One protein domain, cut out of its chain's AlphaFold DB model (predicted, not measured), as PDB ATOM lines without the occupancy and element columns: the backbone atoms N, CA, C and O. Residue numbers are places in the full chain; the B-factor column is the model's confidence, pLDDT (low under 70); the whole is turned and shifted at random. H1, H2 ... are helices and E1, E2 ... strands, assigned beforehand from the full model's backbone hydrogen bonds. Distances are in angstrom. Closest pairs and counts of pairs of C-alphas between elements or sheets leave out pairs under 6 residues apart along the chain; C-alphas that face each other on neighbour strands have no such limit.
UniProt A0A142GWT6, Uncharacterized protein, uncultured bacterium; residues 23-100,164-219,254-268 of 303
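This is residues 23 to 100, 164 to 219 and 254 to 268 of the 303 residues of an uncharacterized protein of uncultured bacterium (UniProt A0A142GWT6). Picture one long, twisted sheet of six antiparallel strands: the long E1, E2 and E3 lie side by side, and the shorter E4, E5 and E6 continue the sheet beside the first part of E3. Two tiny helices, H1 and H2, sit with loops near the far end of E3. The printed part has 149 residues, with named elements in the order E1 E2 E3 H1 H2 E4 E5 E6, and the sheet's order is E1 - E2 - E3 - E4 - E5 - E6. The class is mostly strand. The outline is elongated, 74 by 39 by 26 A, and only just extended, close to loose, with a radius of gyration of the C-alphas of 22.2 A.

Start at edge strand E1, residues 35 to 48, which forms a hairpin with E2, residues 52 to 71; look for N 42 and O 59, 2.8 A apart. E2 turns into E3, residues 74 to 88, another hairpin, with N 62 and O 83 at 2.8 A. E1, E2 and E3 make a meander, each strand the antiparallel neighbour of the one before. H1, residues 90 to 93, is on the sheet over none of its strands, at a height over the sheet of 4.8 A; its closest C-alphas to E2 are Val 90 and Phe 56, 5.4 A apart. H2, residues 178 to 182, only grazes the sheet with residues 179 to 182. The two helices touch, the closest C-alphas being Tyr 91 and Arg 182 at 6.6 A. Next, E4, residues 193 to 203, is antiparallel to E3 at 174 degrees, with N 80 and O 197 at 2.9 A. E4 and E5, residues 209 to 217, form a hairpin; find N 198 and O 214 at 2.9 A. E6, residues 254 to 262, is the other edge strand, with N 213 and O 258 at 2.8 A. In H2 the O i to N i+4 pair is within hydrogen-bond range; H1 is too short for one.

Find C-alpha 35 at (99.391, 111.759, 154.888); from there E1 runs 43.2 A. E2 begins at C-alpha 52, (112.050, 75.701, 176.812), and covers 56.5 A. E3 measures 42.5 A, E4 30.2 A, E5 21.5 A and E6 24.3 A, ending at C-alpha 262, (122.695, 125.466, 150.099). H1 measures 4.9 A and H2 6.4 A.

The C-alphas of Gly 50 and Glu 267 are farthest apart, 74.6 A. Residues 101 to 163 and 220 to 253 are not printed; the gaps, C-alpha to C-alpha, are 6.4 A and 8.5 A. Of the links printed whole, none is long. Confidence is under 70 at residues 23 to 33 and 265 to 268.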
ATOM      1  N   LEU A  23     104.906  87.206 159.538       34.97
ATOM      2  CA  LEU A  23     104.728  88.593 159.105       34.97
ATOM      3  C   LEU A  23     103.316  88.738 158.526       34.97
ATOM      4  O   LEU A  23     103.054  88.327 157.396       34.97
ATOM      5  N   LEU A  24     102.396  89.309 159.301       38.25
ATOM      6  CA  LEU A  24     101.102  89.766 158.801       38.25
ATOM      7  C   LEU A  24     101.200  91.279 158.554       38.25
ATOM      8  O   LEU A  24     101.049  92.057 159.498       38.25
ATOM      9  N   PRO A  25     101.458  91.735 157.314       37.25
ATOM     10  CA  PRO A  25     101.376  93.154 157.004       37.25
ATOM     11  C   PRO A  25      99.908  93.590 157.092       37.25
ATOM     12  O   PRO A  25      99.105  93.309 156.205       37.25
ATOM     13  N   MET A  26      99.537  94.278 158.173       40.69
ATOM     14  CA  MET A  26      98.271  95.010 158.245       40.69
ATOM     15  C   MET A  26      98.458  96.376 157.578       40.69
ATOM     16  O   MET A  26      98.688  97.386 158.237       40.69
ATOM     17  N   THR A  27      98.392  96.416 156.248       42.41
ATOM     18  CA  THR A  27      98.419  97.669 155.483       42.41
ATOM     19  C   THR A  27      97.031  98.316 155.476       42.41
ATOM     20  O   THR A  27      96.227  98.119 154.568       42.41
ATOM     21  N   HIS A  28      96.733  99.132 156.486       45.28
ATOM     22  CA  HIS A  28      95.623 100.086 156.422       45.28
ATOM     23  C   HIS A  28      96.150 101.443 155.952       45.28
ATOM     24  O   HIS A  28      96.422 102.335 156.749       45.28
ATOM     25  N   THR A  29      96.302 101.614 154.638       44.31
ATOM     26  CA  THR A  29      96.605 102.925 154.057       44.31
ATOM     27  C   THR A  29      95.355 103.803 154.118       44.31
ATOM     28  O   THR A  29      94.510 103.754 153.222       44.31
ATOM     29  N   VAL A  30      95.220 104.625 155.160       49.03
ATOM     30  CA  VAL A  30      94.322 105.789 155.127       49.03
ATOM     31  C   VAL A  30      95.049 106.878 154.341       49.03
ATOM     32  O   VAL A  30      95.721 107.733 154.907       49.03
ATOM     33  N   ALA A  31      94.992 106.789 153.015       44.28
ATOM     34  CA  ALA A  31      95.623 107.760 152.133       44.28
ATOM     35  C   ALA A  31      94.728 109.004 152.011       44.28
ATOM     36  O   ALA A  31      93.859 109.078 151.144       44.28
ATOM     37  N   ALA A  32      94.942 109.987 152.885       53.78
ATOM     38  CA  ALA A  32      94.813 111.375 152.455       53.78
ATOM     39  C   ALA A  32      96.064 111.695 151.618       53.78
ATOM     40  O   ALA A  32      97.144 111.228 151.966       53.78
ATOM     41  N   GLU A  33      95.940 112.448 150.524       64.38
ATOM     42  CA  GLU A  33      97.020 112.664 149.537       64.38
ATOM     43  C   GLU A  33      98.355 113.121 150.173       64.38
ATOM     44  O   GLU A  33      99.430 112.716 149.732       64.38
ATOM     45  N   ASP A  34      98.270 113.841 151.296       81.12
ATOM     46  CA  ASP A  34      99.406 114.393 152.037       81.12
ATOM     47  C   ASP A  34      99.811 113.609 153.297       81.12
ATOM     48  O   ASP A  34     100.759 113.993 153.980       81.12
ATOM     49  N   THR A  35      99.096 112.545 153.676       87.25
ATOM     50  CA  THR A  35      99.391 111.759 154.888       87.25
ATOM     51  C   THR A  35      99.573 110.290 154.542       87.25
ATOM     52  O   THR A  35      98.685 109.649 153.983       87.25
ATOM     53  N   ARG A  36     100.728 109.739 154.905       89.62
ATOM     54  CA  ARG A  36     101.066 108.329 154.728       89.62
ATOM     55  C   ARG A  36     101.199 107.681 156.089       89.62
ATOM     56  O   ARG A  36     101.870 108.214 156.967       89.62
ATOM     57  N   VAL A  37     100.556 106.533 156.249       91.19
ATOM     58  CA  VAL A  37     100.658 105.721 157.457       91.19
ATOM     59  C   VAL A  37     100.995 104.302 157.037       91.19
ATOM     60  O   VAL A  37     100.244 103.689 156.280       91.19
ATOM     61  N   ASN A  38     102.124 103.805 157.527       92.62
ATOM     62  CA  ASN A  38     102.590 102.441 157.343       92.62
ATOM     63  C   ASN A  38     102.807 101.798 158.710       92.62
ATOM     64  O   ASN A  38     102.882 102.474 159.732       92.62
ATOM     65  N   GLY A  39     102.907 100.479 158.743       92.00
ATOM     66  CA  GLY A  39     103.215  99.775 159.973       92.00
ATOM     67  C   GLY A  39     103.216  98.274 159.781       92.00
ATOM     68  O   GLY A  39     102.745  97.759 158.765       92.00
ATOM     69  N   TYR A  40     103.747  97.578 160.774       91.69
ATOM     70  CA  TYR A  40     103.743  96.128 160.824       91.69
ATOM     71  C   TYR A  40     103.561  95.643 162.258       91.69
ATOM     72  O   TYR A  40     103.865  96.343 163.227       91.69
ATOM     73  N   VAL A  41     103.050  94.421 162.362       92.88
ATOM     74  CA  VAL A  41     103.019  93.653 163.600       92.88
ATOM     75  C   VAL A  41     103.853  92.406 163.375       92.88
ATOM     76  O   VAL A  41     103.692  91.712 162.370       92.88
ATOM     77  N   GLU A  42     104.739  92.130 164.315       89.75
ATOM     78  CA  GLU A  42     105.613  90.970 164.313       89.75
ATOM     79  C   GLU A  42     105.399  90.169 165.596       89.75
ATOM     80  O   GLU A  42     105.336  90.729 166.690       89.75
ATOM     81  N   ASN A  43     105.315  88.847 165.461       92.19
ATOM     82  CA  ASN A  43     105.439  87.918 166.575       92.19
ATOM     83  C   ASN A  43     106.669  87.036 166.342       92.19
ATOM     84  O   ASN A  43     106.774  86.378 165.306       92.19
ATOM     85  N   ALA A  44     107.571  87.010 167.318       89.94
ATOM     86  CA  ALA A  44     108.794  86.230 167.279       89.94
ATOM     87  C   ALA A  44     108.853  85.323 168.514       89.94
ATOM     88  O   ALA A  44     108.966  85.794 169.648       89.94
ATOM     89  N   THR A  45     108.775  84.013 168.281       92.38
ATOM     90  CA  THR A  45     108.797  82.987 169.328       92.38
ATOM     91  C   THR A  45     110.020  82.099 169.140       92.38
ATOM     92  O   THR A  45     110.232  81.556 168.057       92.38
ATOM     93  N   TYR A  46     110.812  81.931 170.196       90.00
ATOM     94  CA  TYR A  46     112.041  81.151 170.194       90.00
ATOM     95  C   TYR A  46     112.032  80.151 171.345       90.00
ATOM     96  O   TYR A  46     111.616  80.464 172.461       90.00
ATOM     97  N   GLY A  47     112.512  78.944 171.059       91.81
ATOM     98  CA  GLY A  47     112.706  77.894 172.047       91.81
ATOM     99  C   GLY A  47     114.147  77.402 172.049       91.81
ATOM    100  O   GLY A  47     114.803  77.374 171.005       91.81
ATOM    101  N   ARG A  48     114.628  76.990 173.220       88.06
ATOM    102  CA  ARG A  48     115.946  76.393 173.422       88.06
ATOM    103  C   ARG A  48     115.804  75.041 174.113       88.06
ATOM    104  O   ARG A  48     114.997  74.876 175.024       88.06
ATOM    105  N   GLU A  49     116.613  74.076 173.691       86.31
ATOM    106  CA  GLU A  49     116.723  72.794 174.389       86.31
ATOM    107  C   GLU A  49     117.197  73.007 175.839       86.31
ATOM    108  O   GLU A  49     118.046  73.860 176.103       86.31
ATOM    109  N   GLY A  50     116.605  72.275 176.783       83.94
ATOM    110  CA  GLY A  50     116.855  72.406 178.224       83.94
ATOM    111  C   GLY A  50     116.021  73.490 178.912       83.94
ATOM    112  O   GLY A  50     115.450  73.220 179.960       83.94
ATOM    113  N   VAL A  51     115.894  74.667 178.292       83.75
ATOM    114  CA  VAL A  51     115.276  75.861 178.908       83.75
ATOM    115  C   VAL A  51     113.816  76.092 178.475       83.75
ATOM    116  O   VAL A  51     113.039  76.768 179.146       83.75
ATOM    117  N   GLY A  52     113.401  75.518 177.343       90.19
ATOM    118  CA  GLY A  52     112.050  75.701 176.812       90.19
ATOM    119  C   GLY A  52     111.895  77.039 176.091       90.19
ATOM    120  O   GLY A  52     112.672  77.343 175.188       90.19
ATOM    121  N   LEU A  53     110.864  77.814 176.429       91.31
ATOM    122  CA  LEU A  53     110.560  79.091 175.778       91.31
ATOM    123  C   LEU A  53     111.590  80.154 176.190       91.31
ATOM    124  O   LEU A  53     111.620  80.559 177.347       91.31
ATOM    125  N   SER A  54     112.418  80.611 175.249       89.88
ATOM    126  CA  SER A  54     113.509  81.554 175.527       89.88
ATOM    127  C   SER A  54     113.201  82.991 175.122       89.88
ATOM    128  O   SER A  54     113.775  83.915 175.691       89.88
ATOM    129  N   LYS A  55     112.316  83.201 174.137       90.06
ATOM    130  CA  LYS A  55     111.859  84.542 173.733       90.06
ATOM    131  C   LYS A  55     110.458  84.487 173.111       90.06
ATOM    132  O   LYS A  55     110.164  83.573 172.346       90.06
ATOM    133  N   PHE A  56     109.592  85.444 173.436       93.44
ATOM    134  CA  PHE A  56     108.205  85.538 172.971       93.44
ATOM    135  C   PHE A  56     107.861  87.015 172.841       93.44
ATOM    136  O   PHE A  56     107.249  87.624 173.717       93.44
ATOM    137  N   ARG A  57     108.307  87.607 171.738       91.31
ATOM    138  CA  ARG A  57     108.226  89.044 171.511       91.31
ATOM    139  C   ARG A  57     107.115  89.366 170.530       91.31
ATOM    140  O   ARG A  57     107.072  88.812 169.437       91.31
ATOM    141  N   ASN A  58     106.252  90.295 170.911       92.94
ATOM    142  CA  ASN A  58     105.292  90.927 170.021       92.94
ATOM    143  C   ASN A  58     105.731  92.368 169.806       92.94
ATOM    144  O   ASN A  58     105.847  93.115 170.777       92.94
ATOM    145  N   THR A  59     105.964  92.754 168.560       91.06
ATOM    146  CA  THR A  59     106.381  94.105 168.187       91.06
ATOM    147  C   THR A  59     105.325  94.725 167.285       91.06
ATOM    148  O   THR A  59     104.840  94.093 166.352       91.06
ATOM    149  N   LEU A  60     104.974  95.976 167.559       93.44
ATOM    150  CA  LEU A  60     104.146  96.825 166.712       93.44
ATOM    151  C   LEU A  60     104.972  98.051 166.337       93.44
ATOM    152  O   LEU A  60     105.439  98.767 167.222       93.44
ATOM    153  N   GLN A  61     105.100  98.326 165.044       92.44
ATOM    154  CA  GLN A  61     105.681  99.568 164.543       92.44
ATOM    155  C   GLN A  61     104.678 100.300 163.662       92.44
ATOM    156  O   GLN A  61     104.021  99.695 162.817       92.44
ATOM    157  N   MET A  62     104.578 101.610 163.862       94.50
ATOM    158  CA  MET A  62     103.767 102.519 163.064       94.50
ATOM    159  C   MET A  62     104.624 103.691 162.604       94.50
ATOM    160  O   MET A  62     105.324 104.314 163.397       94.50
ATOM    161  N   GLU A  63     104.526 104.011 161.327       93.94
ATOM    162  CA  GLU A  63     105.240 105.085 160.658       93.94
ATOM    163  C   GLU A  63     104.210 106.035 160.073       93.94
ATOM    164  O   GLU A  63     103.336 105.627 159.311       93.94
ATOM    165  N   MET A  64     104.292 107.300 160.448       95.00
ATOM    166  CA  MET A  64     103.389 108.349 160.012       95.00
ATOM    167  C   MET A  64     104.214 109.459 159.381       95.00
ATOM    168  O   MET A  64     105.086 110.045 160.018       95.00
ATOM    169  N   GLU A  65     103.899 109.780 158.139       94.00
ATOM    170  CA  GLU A  65     104.454 110.913 157.419       94.00
ATOM    171  C   GLU A  65     103.308 111.847 157.036       94.00
ATOM    172  O   GLU A  65     102.289 111.412 156.498       94.00
ATOM    173  N   LYS A  66     103.470 113.143 157.290       93.19
ATOM    174  CA  LYS A  66     102.515 114.168 156.881       93.19
ATOM    175  C   LYS A  66     103.229 115.315 156.190       93.19
ATOM    176  O   LYS A  66     104.048 115.998 156.801       93.19
ATOM    177  N   ASN A  67     102.869 115.569 154.940       91.81
ATOM    178  CA  ASN A  67     103.260 116.771 154.230       91.81
ATOM    179  C   ASN A  67     102.272 117.895 154.567       91.81
ATOM    180  O   ASN A  67     101.060 117.716 154.502       91.81
ATOM    181  N   ALA A  68     102.781 119.041 154.997       88.00
ATOM    182  CA  ALA A  68     101.975 120.215 155.311       88.00
ATOM    183  C   ALA A  68     102.190 121.355 154.301       88.00
ATOM    184  O   ALA A  68     101.612 122.430 154.459       88.00
ATOM    185  N   GLY A  69     102.991 121.123 153.255       87.44
ATOM    186  CA  GLY A  69     103.245 122.092 152.197       87.44
ATOM    187  C   GLY A  69     103.967 123.338 152.709       87.44
ATOM    188  O   GLY A  69     104.899 123.250 153.507       87.44
ATOM    189  N   ASN A  70     103.558 124.510 152.228       89.94
ATOM    190  CA  ASN A  70     104.183 125.779 152.594       89.94
ATOM    191  C   ASN A  70     103.369 126.478 153.689       89.94
ATOM    192  O   ASN A  70     102.179 126.743 153.514       89.94
ATOM    193  N   ILE A  71     104.023 126.812 154.801       87.31
ATOM    194  CA  ILE A  71     103.429 127.481 155.959       87.31
ATOM    195  C   ILE A  71     104.214 128.768 156.232       87.31
ATOM    196  O   ILE A  71     105.241 128.770 156.913       87.31
ATOM    197  N   GLY A  72     103.715 129.890 155.712       85.62
ATOM    198  CA  GLY A  72     104.334 131.203 155.909       85.62
ATOM    199  C   GLY A  72     105.750 131.268 155.331       85.62
ATOM    200  O   GLY A  72     105.927 131.152 154.123       85.62
ATOM    201  N   LEU A  73     106.751 131.469 156.195       84.69
ATOM    202  CA  LEU A  73     108.172 131.536 155.815       84.69
ATOM    203  C   LEU A  73     108.800 130.155 155.555       84.69
ATOM    204  O   LEU A  73     109.894 130.073 154.998       84.69
ATOM    205  N   PHE A  74     108.129 129.081 155.971       89.06
ATOM    206  CA  PHE A  74     108.618 127.714 155.856       89.06
ATOM    207  C   PHE A  74     108.022 127.042 154.622       89.06
ATOM    208  O   PHE A  74     106.805 127.009 154.442       89.06
ATOM    209  N   ASN A  75     108.880 126.484 153.780       89.88
ATOM    210  CA  ASN A  75     108.506 125.753 152.579       89.88
ATOM    211  C   ASN A  75     108.706 124.254 152.797       89.88
ATOM    212  O   ASN A  75     109.580 123.860 153.571       89.88
ATOM    213  N   ASN A  76     107.920 123.435 152.094       90.19
ATOM    214  CA  ASN A  76     108.062 121.974 152.093       90.19
ATOM    215  C   ASN A  76     108.104 121.374 153.515       90.19
ATOM    216  O   ASN A  76     108.970 120.566 153.852       90.19
ATOM    217  N   VAL A  77     107.175 121.810 154.367       93.19
ATOM    218  CA  VAL A  77     107.091 121.354 155.752       93.19
ATOM    219  C   VAL A  77     106.615 119.905 155.774       93.19
ATOM    220  O   VAL A  77     105.519 119.598 155.299       93.19
ATOM    221  N   ARG A  78     107.415 119.005 156.346       94.19
ATOM    222  CA  ARG A  78     107.089 117.577 156.473       94.19
ATOM    223  C   ARG A  78     107.279 117.125 157.909       94.19
ATOM    224  O   ARG A  78     108.304 117.401 158.519       94.19
ATOM    225  N   PHE A  79     106.306 116.399 158.429       94.81
ATOM    226  CA  PHE A  79     106.348 115.790 159.751       94.81
ATOM    227  C   PHE A  79     106.507 114.287 159.601       94.81
ATOM    228  O   PHE A  79     105.775 113.668 158.832       94.81
ATOM    229  N   ASN A  80     107.437 113.709 160.353       95.19
ATOM    230  CA  ASN A  80     107.666 112.271 160.397       95.19
ATOM    231  C   ASN A  80     107.608 111.804 161.845       95.19
ATOM    232  O   ASN A  80     108.192 112.435 162.731       95.19
ATOM    233  N   ALA A  81     106.902 110.705 162.075       94.94
ATOM    234  CA  ALA A  81     106.818 110.046 163.361       94.94
ATOM    235  C   ALA A  81     106.903 108.530 163.172       94.94
ATOM    236  O   ALA A  81     106.134 107.952 162.411       94.94
ATOM    237  N   VAL A  82     107.812 107.885 163.892       94.25
ATOM    238  CA  VAL A  82     107.951 106.431 163.947       94.25
ATOM    239  C   VAL A  82     107.789 106.004 165.394       94.25
ATOM    240  O   VAL A  82     108.578 106.383 166.262       94.25
ATOM    241  N   LEU A  83     106.749 105.218 165.649       94.31
ATOM    242  CA  LEU A  83     106.416 104.671 166.956       94.31
ATOM    243  C   LEU A  83     106.639 103.160 166.940       94.31
ATOM    244  O   LEU A  83     106.200 102.485 166.011       94.31
ATOM    245  N   ARG A  84     107.290 102.624 167.970       91.69
ATOM    246  CA  ARG A  84     107.553 101.193 168.136       91.69
ATOM    247  C   ARG A  84     107.201 100.776 169.555       91.69
ATOM    248  O   ARG A  84     107.675 101.367 170.510       91.69
ATOM    249  N   GLY A  85     106.380  99.750 169.706       92.25
ATOM    250  CA  GLY A  85     106.108  99.122 170.992       92.25
ATOM    251  C   GLY A  85     106.457  97.649 170.911       92.25
ATOM    252  O   GLY A  85     106.058  96.987 169.956       92.25
ATOM    253  N   SER A  86     107.178  97.131 171.902       91.12
ATOM    254  CA  SER A  86     107.407  95.694 172.025       91.12
ATOM    255  C   SER A  86     107.006  95.180 173.404       91.12
ATOM    256  O   SER A  86     107.142  95.883 174.407       91.12
ATOM    257  N   TYR A  87     106.485  93.957 173.425       93.25
ATOM    258  CA  TYR A  87     106.161  93.208 174.630       93.25
ATOM    259  C   TYR A  87     106.799  91.822 174.551       93.25
ATOM    260  O   TYR A  87     106.511  91.066 173.619       93.25
ATOM    261  N   ASP A  88     107.661  91.501 175.514       92.69
ATOM    262  CA  ASP A  88     108.255  90.176 175.680       92.69
ATOM    263  C   ASP A  88     107.540  89.405 176.794       92.69
ATOM    264  O   ASP A  88     107.667  89.715 177.980       92.69
ATOM    265  N   GLY A  89     106.755  88.403 176.402       92.94
ATOM    266  CA  GLY A  89     105.950  87.600 177.318       92.94
ATOM    267  C   GLY A  89     106.703  86.436 177.956       92.94
ATOM    268  O   GLY A  89     106.100  85.702 178.730       92.94
ATOM    269  N   VAL A  90     107.997  86.233 177.684       93.12
ATOM    270  CA  VAL A  90     108.761  85.155 178.350       93.12
ATOM    271  C   VAL A  90     108.825  85.333 179.851       93.12
ATOM    272  O   VAL A  90     108.693  84.359 180.581       93.12
ATOM    273  N   TYR A  91     108.908  86.577 180.310       92.06
ATOM    274  CA  TYR A  91     108.893  86.916 181.732       92.06
ATOM    275  C   TYR A  91     107.556  86.615 182.436       92.06
ATOM    276  O   TYR A  91     107.468  86.795 183.653       92.06
ATOM    277  N   ASP A  92     106.519  86.230 181.685       92.56
ATOM    278  CA  ASP A  92     105.209  85.789 182.183       92.56
ATOM    279  C   ASP A  92     104.934  84.305 181.882       92.56
ATOM    280  O   ASP A  92     104.300  83.626 182.682       92.56
ATOM    281  N   LEU A  93     105.376  83.800 180.725       93.06
ATOM    282  CA  LEU A  93     105.099  82.436 180.258       93.06
ATOM    283  C   LEU A  93     106.139  81.403 180.716       93.06
ATOM    284  O   LEU A  93     105.820  80.220 180.785       93.06
ATOM    285  N   ASN A  94     107.375  81.838 180.966       92.50
ATOM    286  CA  ASN A  94     108.476  81.029 181.487       92.50
ATOM    287  C   ASN A  94     109.129  81.775 182.661       92.50
ATOM    288  O   ASN A  94     110.303  82.159 182.637       92.50
ATOM    289  N   ASP A  95     108.304  82.075 183.662       92.62
ATOM    290  CA  ASP A  95     108.670  82.893 184.813       92.62
ATOM    291  C   ASP A  95     109.587  82.175 185.814       92.62
ATOM    292  O   ASP A  95     110.293  82.858 186.556       92.62
ATOM    293  N   ASP A  96     109.609  80.842 185.781       91.88
ATOM    294  CA  ASP A  96     110.511  79.965 186.543       91.88
ATOM    295  C   ASP A  96     111.956  79.959 186.015       91.88
ATOM    296  O   ASP A  96     112.872  79.586 186.747       91.88
ATOM    297  N   GLU A  97     112.186  80.382 184.768       90.25
ATOM    298  CA  GLU A  97     113.537  80.506 184.207       90.25
ATOM    299  C   GLU A  97     113.991  81.968 184.125       90.25
ATOM    300  O   GLU A  97     115.110  82.302 184.509       90.25
ATOM    301  N   TYR A  98     113.132  82.853 183.610       90.06
ATOM    302  CA  TYR A  98     113.512  84.235 183.282       90.06
ATOM    303  C   TYR A  98     112.784  85.288 184.117       90.06
ATOM    304  O   TYR A  98     113.171  86.456 184.116       90.06
ATOM    305  N   GLY A  99     111.687  84.912 184.772       91.31
ATOM    306  CA  GLY A  99     110.794  85.840 185.450       91.31
ATOM    307  C   GLY A  99     111.005  85.907 186.956       91.31
ATOM    308  O   GLY A  99     112.090  85.726 187.499       91.31
ATOM    309  N   ARG A 100     109.921  86.225 187.661       92.06
ATOM    310  CA  ARG A 100     109.943  86.502 189.105       92.06
ATOM    311  C   ARG A 100     110.207  85.261 189.956       92.06
ATOM    312  O   ARG A 100     110.615  85.414 191.104       92.06
ATOM    313  N   LYS A 164     112.472  91.918 192.422       92.56
ATOM    314  CA  LYS A 164     112.349  90.708 193.246       92.56
ATOM    315  C   LYS A 164     113.613  90.378 194.006       92.56
ATOM    316  O   LYS A 164     113.509  89.924 195.144       92.56
ATOM    317  N   ASP A 165     114.767  90.576 193.389       91.56
ATOM    318  CA  ASP A 165     116.053  90.324 194.017       91.56
ATOM    319  C   ASP A 165     117.091  91.352 193.567       91.56
ATOM    320  O   ASP A 165     117.585  91.315 192.446       91.56
ATOM    321  N   GLU A 166     117.443  92.264 194.469       91.38
ATOM    322  CA  GLU A 166     118.370  93.365 194.192       91.38
ATOM    323  C   GLU A 166     119.852  92.950 194.315       91.38
ATOM    324  O   GLU A 166     120.744  93.726 193.981       91.38
ATOM    325  N   ARG A 167     120.159  91.725 194.784       88.19
ATOM    326  CA  ARG A 167     121.527  91.305 195.173       88.19
ATOM    327  C   ARG A 167     122.542  91.245 194.023       88.19
ATOM    328  O   ARG A 167     123.734  91.097 194.285       88.19
ATOM    329  N   GLY A 168     122.088  91.332 192.774       84.19
ATOM    330  CA  GLY A 168     122.927  91.356 191.569       84.19
ATOM    331  C   GLY A 168     122.777  92.617 190.718       84.19
ATOM    332  O   GLY A 168     123.378  92.690 189.649       84.19
ATOM    333  N   CYS A 169     121.982  93.585 191.170       89.38
ATOM    334  CA  CYS A 169     121.603  94.752 190.385       89.38
ATOM    335  C   CYS A 169     122.591  95.896 190.623       89.38
ATOM    336  O   CYS A 169     122.947  96.196 191.765       89.38
ATOM    337  N   ILE A 170     123.062  96.523 189.546       86.56
ATOM    338  CA  ILE A 170     123.987  97.658 189.616       86.56
ATOM    339  C   ILE A 170     123.202  98.900 189.202       86.56
ATOM    340  O   ILE A 170     122.663  98.947 188.107       86.56
ATOM    341  N   ASP A 171     123.130  99.906 190.067       84.00
ATOM    342  CA  ASP A 171     122.389 101.141 189.779       84.00
ATOM    343  C   ASP A 171     122.861 101.779 188.457       84.00
ATOM    344  O   ASP A 171     124.059 102.016 188.250       84.00
ATOM    345  N   GLY A 172     121.922 101.991 187.537       76.44
ATOM    346  CA  GLY A 172     122.161 102.478 186.182       76.44
ATOM    347  C   GLY A 172     122.708 101.439 185.191       76.44
ATOM    348  O   GLY A 172     123.025 101.807 184.053       76.44
ATOM    349  N   TYR A 173     122.860 100.166 185.581       76.62
ATOM    350  CA  TYR A 173     123.347  99.084 184.719       76.62
ATOM    351  C   TYR A 173     122.864  97.682 185.154       76.62
ATOM    352  O   TYR A 173     123.269  97.158 186.180       76.62
ATOM    353  N   LEU A 174     122.105  96.974 184.308       82.69
ATOM    354  CA  LEU A 174     121.534  95.646 184.642       82.69
ATOM    355  C   LEU A 174     120.596  95.662 185.867       82.69
ATOM    356  O   LEU A 174     120.421  94.648 186.531       82.69
ATOM    357  N   ASP A 175     119.960  96.795 186.133       88.31
ATOM    358  CA  ASP A 175     119.027  97.057 187.232       88.31
ATOM    359  C   ASP A 175     117.547  97.001 186.815       88.31
ATOM    360  O   ASP A 175     116.677  97.546 187.489       88.31
ATOM    361  N   LYS A 176     117.244  96.329 185.698       88.00
ATOM    362  CA  LYS A 176     115.905  96.367 185.097       88.00
ATOM    363  C   LYS A 176     114.867  95.646 185.948       88.00
ATOM    364  O   LYS A 176     115.067  94.501 186.373       88.00
ATOM    365  N   ASP A 177     113.719  96.290 186.114       90.69
ATOM    366  CA  ASP A 177     112.564  95.675 186.758       90.69
ATOM    367  C   ASP A 177     111.826  94.707 185.808       90.69
ATOM    368  O   ASP A 177     112.028  94.674 184.588       90.69
ATOM    369  N   SER A 178     110.934  93.884 186.361       90.38
ATOM    370  CA  SER A 178     110.155  92.935 185.563       90.38
ATOM    371  C   SER A 178     109.295  93.583 184.470       90.38
ATOM    372  O   SER A 178     109.034  92.930 183.461       90.38
ATOM    373  N   ASN A 179     108.861  94.837 184.620       91.44
ATOM    374  CA  ASN A 179     108.083  95.541 183.602       91.44
ATOM    375  C   ASN A 179     108.970  96.118 182.496       91.44
ATOM    376  O   ASN A 179     108.596  96.015 181.337       91.44
ATOM    377  N   GLU A 180     110.139  96.661 182.806       89.69
ATOM    378  CA  GLU A 180     111.133  97.171 181.860       89.69
ATOM    379  C   GLU A 180     111.738  96.052 181.008       89.69
ATOM    380  O   GLU A 180     112.085  96.253 179.837       89.69
ATOM    381  N   LEU A 181     111.842  94.849 181.581       89.25
ATOM    382  CA  LEU A 181     112.213  93.634 180.860       89.25
ATOM    383  C   LEU A 181     111.135  93.221 179.841       89.25
ATOM    384  O   LEU A 181     111.468  92.869 178.704       89.25
ATOM    385  N   ARG A 182     109.850  93.329 180.214       91.19
ATOM    386  CA  ARG A 182     108.691  93.033 179.346       91.19
ATOM    387  C   ARG A 182     108.463  94.111 178.287       91.19
ATOM    388  O   ARG A 182     108.269  93.792 177.120       91.19
ATOM    389  N   PHE A 183     108.481  95.377 178.690       91.25
ATOM    390  CA  PHE A 183     108.133  96.560 177.904       91.25
ATOM    391  C   PHE A 183     109.372  97.385 177.602       91.25
ATOM    392  O   PHE A 183     109.576  98.495 178.086       91.25
ATOM    393  N   GLN A 184     110.203  96.824 176.740       84.06
ATOM    394  CA  GLN A 184     111.548  97.324 176.509       84.06
ATOM    395  C   GLN A 184     111.613  98.753 175.947       84.06
ATOM    396  O   GLN A 184     112.584  99.466 176.211       84.06
ATOM    397  N   GLU A 185     110.601  99.165 175.189       86.56
ATOM    398  CA  GLU A 185     110.536 100.488 174.554       86.56
ATOM    399  C   GLU A 185     109.933 101.568 175.467       86.56
ATOM    400  O   GLU A 185     110.103 102.765 175.232       86.56
ATOM    401  N   PHE A 186     109.212 101.167 176.515       88.62
ATOM    402  CA  PHE A 186     108.504 102.077 177.414       88.62
ATOM    403  C   PHE A 186     109.369 102.387 178.630       88.62
ATOM    404  O   PHE A 186     109.071 101.982 179.747       88.62
ATOM    405  N   ASN A 187     110.466 103.090 178.376       84.25
ATOM    406  CA  ASN A 187     111.422 103.521 179.387       84.25
ATOM    407  C   ASN A 187     111.406 105.047 179.567       84.25
ATOM    408  O   ASN A 187     110.742 105.774 178.822       84.25
ATOM    409  N   ASP A 188     112.218 105.543 180.500       85.06
ATOM    410  CA  ASP A 188     112.365 106.979 180.782       85.06
ATOM    411  C   ASP A 188     112.868 107.804 179.584       85.06
ATOM    412  O   ASP A 188     112.645 109.012 179.502       85.06
ATOM    413  N   ARG A 189     113.530 107.157 178.616       82.50
ATOM    414  CA  ARG A 189     114.019 107.777 177.371       82.50
ATOM    415  C   ARG A 189     112.936 107.884 176.290       82.50
ATOM    416  O   ARG A 189     113.179 108.482 175.234       82.50
ATOM    417  N   ALA A 190     111.746 107.336 176.548       88.62
ATOM    418  CA  ALA A 190     110.660 107.214 175.587       88.62
ATOM    419  C   ALA A 190     111.147 106.594 174.265       88.62
ATOM    420  O   ALA A 190     110.940 107.161 173.184       88.62
ATOM    421  N   ASP A 191     111.845 105.458 174.347       87.75
ATOM    422  CA  ASP A 191     112.378 104.749 173.173       87.75
ATOM    423  C   ASP A 191     111.276 104.243 172.231       87.75
ATOM    424  O   ASP A 191     111.507 104.122 171.026       87.75
ATOM    425  N   PHE A 192     110.041 104.125 172.735       89.81
ATOM    426  CA  PHE A 192     108.858 103.876 171.916       89.81
ATOM    427  C   PHE A 192     108.643 104.931 170.821       89.81
ATOM    428  O   PHE A 192     107.988 104.651 169.818       89.81
ATOM    429  N   ILE A 193     109.205 106.133 170.981       92.75
ATOM    430  CA  ILE A 193     109.324 107.139 169.926       92.75
ATOM    431  C   ILE A 193     110.689 106.946 169.264       92.75
ATOM    432  O   ILE A 193     111.709 107.448 169.751       92.75
ATOM    433  N   ARG A 194     110.705 106.218 168.145       90.94
ATOM    434  CA  ARG A 194     111.923 105.952 167.370       90.94
ATOM    435  C   ARG A 194     112.351 107.182 166.583       90.94
ATOM    436  O   ARG A 194     113.524 107.534 166.595       90.94
ATOM    437  N   GLU A 195     111.400 107.862 165.952       92.81
ATOM    438  CA  GLU A 195     111.640 109.115 165.237       92.81
ATOM    439  C   GLU A 195     110.459 110.059 165.433       92.81
ATOM    440  O   GLU A 195     109.305 109.637 165.452       92.81
ATOM    441  N   LEU A 196     110.743 111.342 165.613       95.44
ATOM    442  CA  LEU A 196     109.752 112.404 165.682       95.44
ATOM    443  C   LEU A 196     110.429 113.708 165.280       95.44
ATOM    444  O   LEU A 196     111.067 114.355 166.111       95.44
ATOM    445  N   TYR A 197     110.309 114.090 164.014       95.06
ATOM    446  CA  TYR A 197     110.959 115.292 163.504       95.06
ATOM    447  C   TYR A 197     110.107 116.036 162.482       95.06
ATOM    448  O   TYR A 197     109.238 115.472 161.812       95.06
ATOM    449  N   ALA A 198     110.393 117.329 162.369       95.31
ATOM    450  CA  ALA A 198     109.880 118.197 161.326       95.31
ATOM    451  C   ALA A 198     111.031 118.641 160.419       95.31
ATOM    452  O   ALA A 198     112.065 119.110 160.902       95.31
ATOM    453  N   ASP A 199     110.828 118.496 159.116       94.62
ATOM    454  CA  ASP A 199     111.662 119.059 158.062       94.62
ATOM    455  C   ASP A 199     110.996 120.328 157.532       94.62
ATOM    456  O   ASP A 199     109.784 120.342 157.316       94.62
ATOM    457  N   PHE A 200     111.774 121.384 157.317       94.19
ATOM    458  CA  PHE A 200     111.310 122.606 156.667       94.19
ATOM    459  C   PHE A 200     112.454 123.334 155.959       94.19
ATOM    460  O   PHE A 200     113.597 123.337 156.417       94.19
ATOM    461  N   ASP A 201     112.117 124.006 154.860       93.25
ATOM    462  CA  ASP A 201     113.048 124.764 154.034       93.25
ATOM    463  C   ASP A 201     112.754 126.269 154.134       93.25
ATOM    464  O   ASP A 201     111.639 126.726 153.872       93.25
ATOM    465  N   ILE A 202     113.761 127.068 154.483       91.19
ATOM    466  CA  ILE A 202     113.672 128.532 154.436       91.19
ATOM    467  C   ILE A 202     114.384 129.002 153.171       91.19
ATOM    468  O   ILE A 202     115.587 128.793 153.012       91.19
ATOM    469  N   ASN A 203     113.631 129.636 152.274       88.62
ATOM    470  CA  ASN A 203     114.163 130.230 151.054       88.62
ATOM    471  C   ASN A 203     114.494 131.699 151.319       88.62
ATOM    472  O   ASN A 203     113.647 132.447 151.805       88.62
ATOM    473  N   PHE A 204     115.716 132.107 150.997       86.25
ATOM    474  CA  PHE A 204     116.155 133.494 151.095       86.25
ATOM    475  C   PHE A 204     116.048 134.200 149.739       86.25
ATOM    476  O   PHE A 204     116.178 133.578 148.685       86.25
ATOM    477  N   ASP A 205     115.902 135.525 149.766       83.50
ATOM    478  CA  ASP A 205     115.754 136.357 148.560       83.50
ATOM    479  C   ASP A 205     116.964 136.287 147.610       83.50
ATOM    480  O   ASP A 205     116.854 136.560 146.418       83.50
ATOM    481  N   ASN A 206     118.128 135.887 148.125       79.75
ATOM    482  CA  ASN A 206     119.363 135.674 147.366       79.75
ATOM    483  C   ASN A 206     119.438 134.292 146.680       79.75
ATOM    484  O   ASN A 206     120.491 133.929 146.161       79.75
ATOM    485  N   GLY A 207     118.353 133.511 146.697       80.94
ATOM    486  CA  GLY A 207     118.295 132.169 146.112       80.94
ATOM    487  C   GLY A 207     118.959 131.079 146.958       80.94
ATOM    488  O   GLY A 207     119.059 129.938 146.506       80.94
ATOM    489  N   ASN A 208     119.412 131.402 148.174       88.06
ATOM    490  CA  ASN A 208     119.953 130.419 149.108       88.06
ATOM    491  C   ASN A 208     118.816 129.671 149.813       88.06
ATOM    492  O   ASN A 208     117.758 130.239 150.092       88.06
ATOM    493  N   ILE A 209     119.060 128.405 150.147       88.31
ATOM    494  CA  ILE A 209     118.085 127.534 150.811       88.31
ATOM    495  C   ILE A 209     118.692 127.021 152.113       88.31
ATOM    496  O   ILE A 209     119.789 126.460 152.116       88.31
ATOM    497  N   LEU A 210     117.971 127.202 153.217       91.31
ATOM    498  CA  LEU A 210     118.298 126.627 154.517       91.31
ATOM    499  C   LEU A 210     117.339 125.475 154.811       91.31
ATOM    500  O   LEU A 210     116.216 125.703 155.261       91.31
ATOM    501  N   SER A 211     117.790 124.249 154.570       93.00
ATOM    502  CA  SER A 211     117.034 123.044 154.914       93.00
ATOM    503  C   SER A 211     117.312 122.684 156.362       93.00
ATOM    504  O   SER A 211     118.462 122.453 156.730       93.00
ATOM    505  N   THR A 212     116.280 122.649 157.197       93.50
ATOM    506  CA  THR A 212     116.420 122.363 158.626       93.50
ATOM    507  C   THR A 212     115.547 121.186 159.024       93.50
ATOM    508  O   THR A 212     114.365 121.139 158.697       93.50
ATOM    509  N   ARG A 213     116.144 120.265 159.779       93.06
ATOM    510  CA  ARG A 213     115.475 119.161 160.449       93.06
ATOM    511  C   ARG A 213     115.593 119.337 161.950       93.06
ATOM    512  O   ARG A 213     116.704 119.451 162.475       93.06
ATOM    513  N   LEU A 214     114.457 119.338 162.629       94.69
ATOM    514  CA  LEU A 214     114.380 119.484 164.076       94.69
ATOM    515  C   LEU A 214     113.538 118.361 164.675       94.69
ATOM    516  O   LEU A 214     112.359 118.223 164.345       94.69
ATOM    517  N   GLY A 215     114.127 117.605 165.599       93.94
ATOM    518  CA  GLY A 215     113.396 116.630 166.400       93.94
ATOM    519  C   GLY A 215     114.245 115.456 166.866       93.94
ATOM    520  O   GLY A 215     115.475 115.502 166.832       93.94
ATOM    521  N   LYS A 216     113.567 114.403 167.324       92.31
ATOM    522  CA  LYS A 216     114.170 113.124 167.694       92.31
ATOM    523  C   LYS A 216     114.416 112.320 166.417       92.31
ATOM    524  O   LYS A 216     113.471 111.985 165.707       92.31
ATOM    525  N   GLN A 217     115.672 112.038 166.097       88.88
ATOM    526  CA  GLN A 217     116.048 111.389 164.840       88.88
ATOM    527  C   GLN A 217     117.324 110.562 164.981       88.88
ATOM    528  O   GLN A 217     118.125 110.769 165.897       88.88
ATOM    529  N   GLN A 218     117.556 109.683 164.009       83.38
ATOM    530  CA  GLN A 218     118.828 108.993 163.837       83.38
ATOM    531  C   GLN A 218     119.564 109.593 162.641       83.38
ATOM    532  O   GLN A 218     119.092 109.540 161.507       83.38
ATOM    533  N   VAL A 219     120.722 110.209 162.884       79.31
ATOM    534  CA  VAL A 219     121.557 110.762 161.808       79.31
ATOM    535  C   VAL A 219     122.666 109.780 161.480       79.31
ATOM    536  O   VAL A 219     123.418 109.369 162.361       79.31
ATOM    537  N   MET A 254     118.202 110.518 168.988       88.25
ATOM    538  CA  MET A 254     118.605 111.705 169.738       88.25
ATOM    539  C   MET A 254     117.841 112.936 169.264       88.25
ATOM    540  O   MET A 254     117.513 113.065 168.084       88.25
ATOM    541  N   TRP A 255     117.603 113.874 170.179       90.88
ATOM    542  CA  TRP A 255     117.098 115.203 169.842       90.88
ATOM    543  C   TRP A 255     118.210 116.013 169.174       90.88
ATOM    544  O   TRP A 255     119.141 116.466 169.838       90.88
ATOM    545  N   ILE A 256     118.138 116.153 167.850       90.88
ATOM    546  CA  ILE A 256     119.173 116.791 167.036       90.88
ATOM    547  C   ILE A 256     118.536 117.875 166.166       90.88
ATOM    548  O   ILE A 256     117.503 117.671 165.532       90.88
ATOM    549  N   LEU A 257     119.207 119.026 166.109       92.88
ATOM    550  CA  LEU A 257     119.000 120.033 165.079       92.88
ATOM    551  C   LEU A 257     120.040 119.806 163.983       92.88
ATOM    552  O   LEU A 257     121.243 119.880 164.241       92.88
ATOM    553  N   ARG A 258     119.582 119.537 162.764       91.19
ATOM    554  CA  ARG A 258     120.441 119.479 161.583       91.19
ATOM    555  C   ARG A 258     120.027 120.571 160.616       91.19
ATOM    556  O   ARG A 258     118.854 120.685 160.284       91.19
ATOM    557  N   THR A 259     121.002 121.316 160.117       92.62
ATOM    558  CA  THR A 259     120.759 122.399 159.174       92.62
ATOM    559  C   THR A 259     121.761 122.323 158.034       92.62
ATOM    560  O   THR A 259     122.967 122.386 158.259       92.62
ATOM    561  N   ASP A 260     121.247 122.214 156.813       90.88
ATOM    562  CA  ASP A 260     122.021 122.181 155.583       90.88
ATOM    563  C   ASP A 260     121.806 123.511 154.840       90.88
ATOM    564  O   ASP A 260     120.692 123.843 154.428       90.88
ATOM    565  N   TYR A 261     122.877 124.286 154.664       91.38
ATOM    566  CA  TYR A 261     122.842 125.551 153.930       91.38
ATOM    567  C   TYR A 261     123.313 125.347 152.491       91.38
ATOM    568  O   TYR A 261     124.475 125.019 152.244       91.38
ATOM    569  N   ARG A 262     122.409 125.548 151.531       88.12
ATOM    570  CA  ARG A 262     122.695 125.466 150.099       88.12
ATOM    571  C   ARG A 262     122.797 126.871 149.531       88.12
ATOM    572  O   ARG A 262     121.830 127.631 149.546       88.12
ATOM    573  N   MET A 263     123.982 127.202 149.032       86.62
ATOM    574  CA  MET A 263     124.225 128.464 148.342       86.62
ATOM    575  C   MET A 263     123.606 128.402 146.943       86.62
ATOM    576  O   MET A 263     123.825 127.437 146.207       86.62
ATOM    577  N   GLY A 264     122.822 129.419 146.602       74.38
ATOM    578  CA  GLY A 264     122.284 129.641 145.271       74.38
ATOM    579  C   GLY A 264     123.382 130.024 144.271       74.38
ATOM    580  O   GLY A 264     124.535 130.244 144.659       74.38
ATOM    581  N   PRO A 265     123.050 130.089 142.971       69.19
ATOM    582  CA  PRO A 265     124.007 130.449 141.932       69.19
ATOM    583  C   PRO A 265     124.584 131.840 142.215       69.19
ATOM    584  O   PRO A 265     123.859 132.831 142.214       69.19
ATOM    585  N   THR A 266     125.888 131.923 142.473       62.91
ATOM    586  CA  THR A 266     126.593 133.203 142.531       62.91
ATOM    587  C   THR A 266     127.140 133.522 141.144       62.91
ATOM    588  O   THR A 266     127.680 132.646 140.468       62.91
ATOM    589  N   GLU A 267     127.037 134.784 140.716       57.59
ATOM    590  CA  GLU A 267     127.505 135.257 139.397       57.59
ATOM    591  C   GLU A 267     128.995 134.952 139.132       57.59
ATOM    592  O   GLU A 267     129.444 134.924 137.989       57.59
ATOM    593  N   VAL A 268     129.767 134.649 140.180       56.56
ATOM    594  CA  VAL A 268     131.184 134.256 140.107       56.56
ATOM    595  C   VAL A 268     131.381 132.878 139.449       56.56
ATOM    596  O   VAL A 268     132.469 132.586 138.958       56.56
TER     597      VAL A 268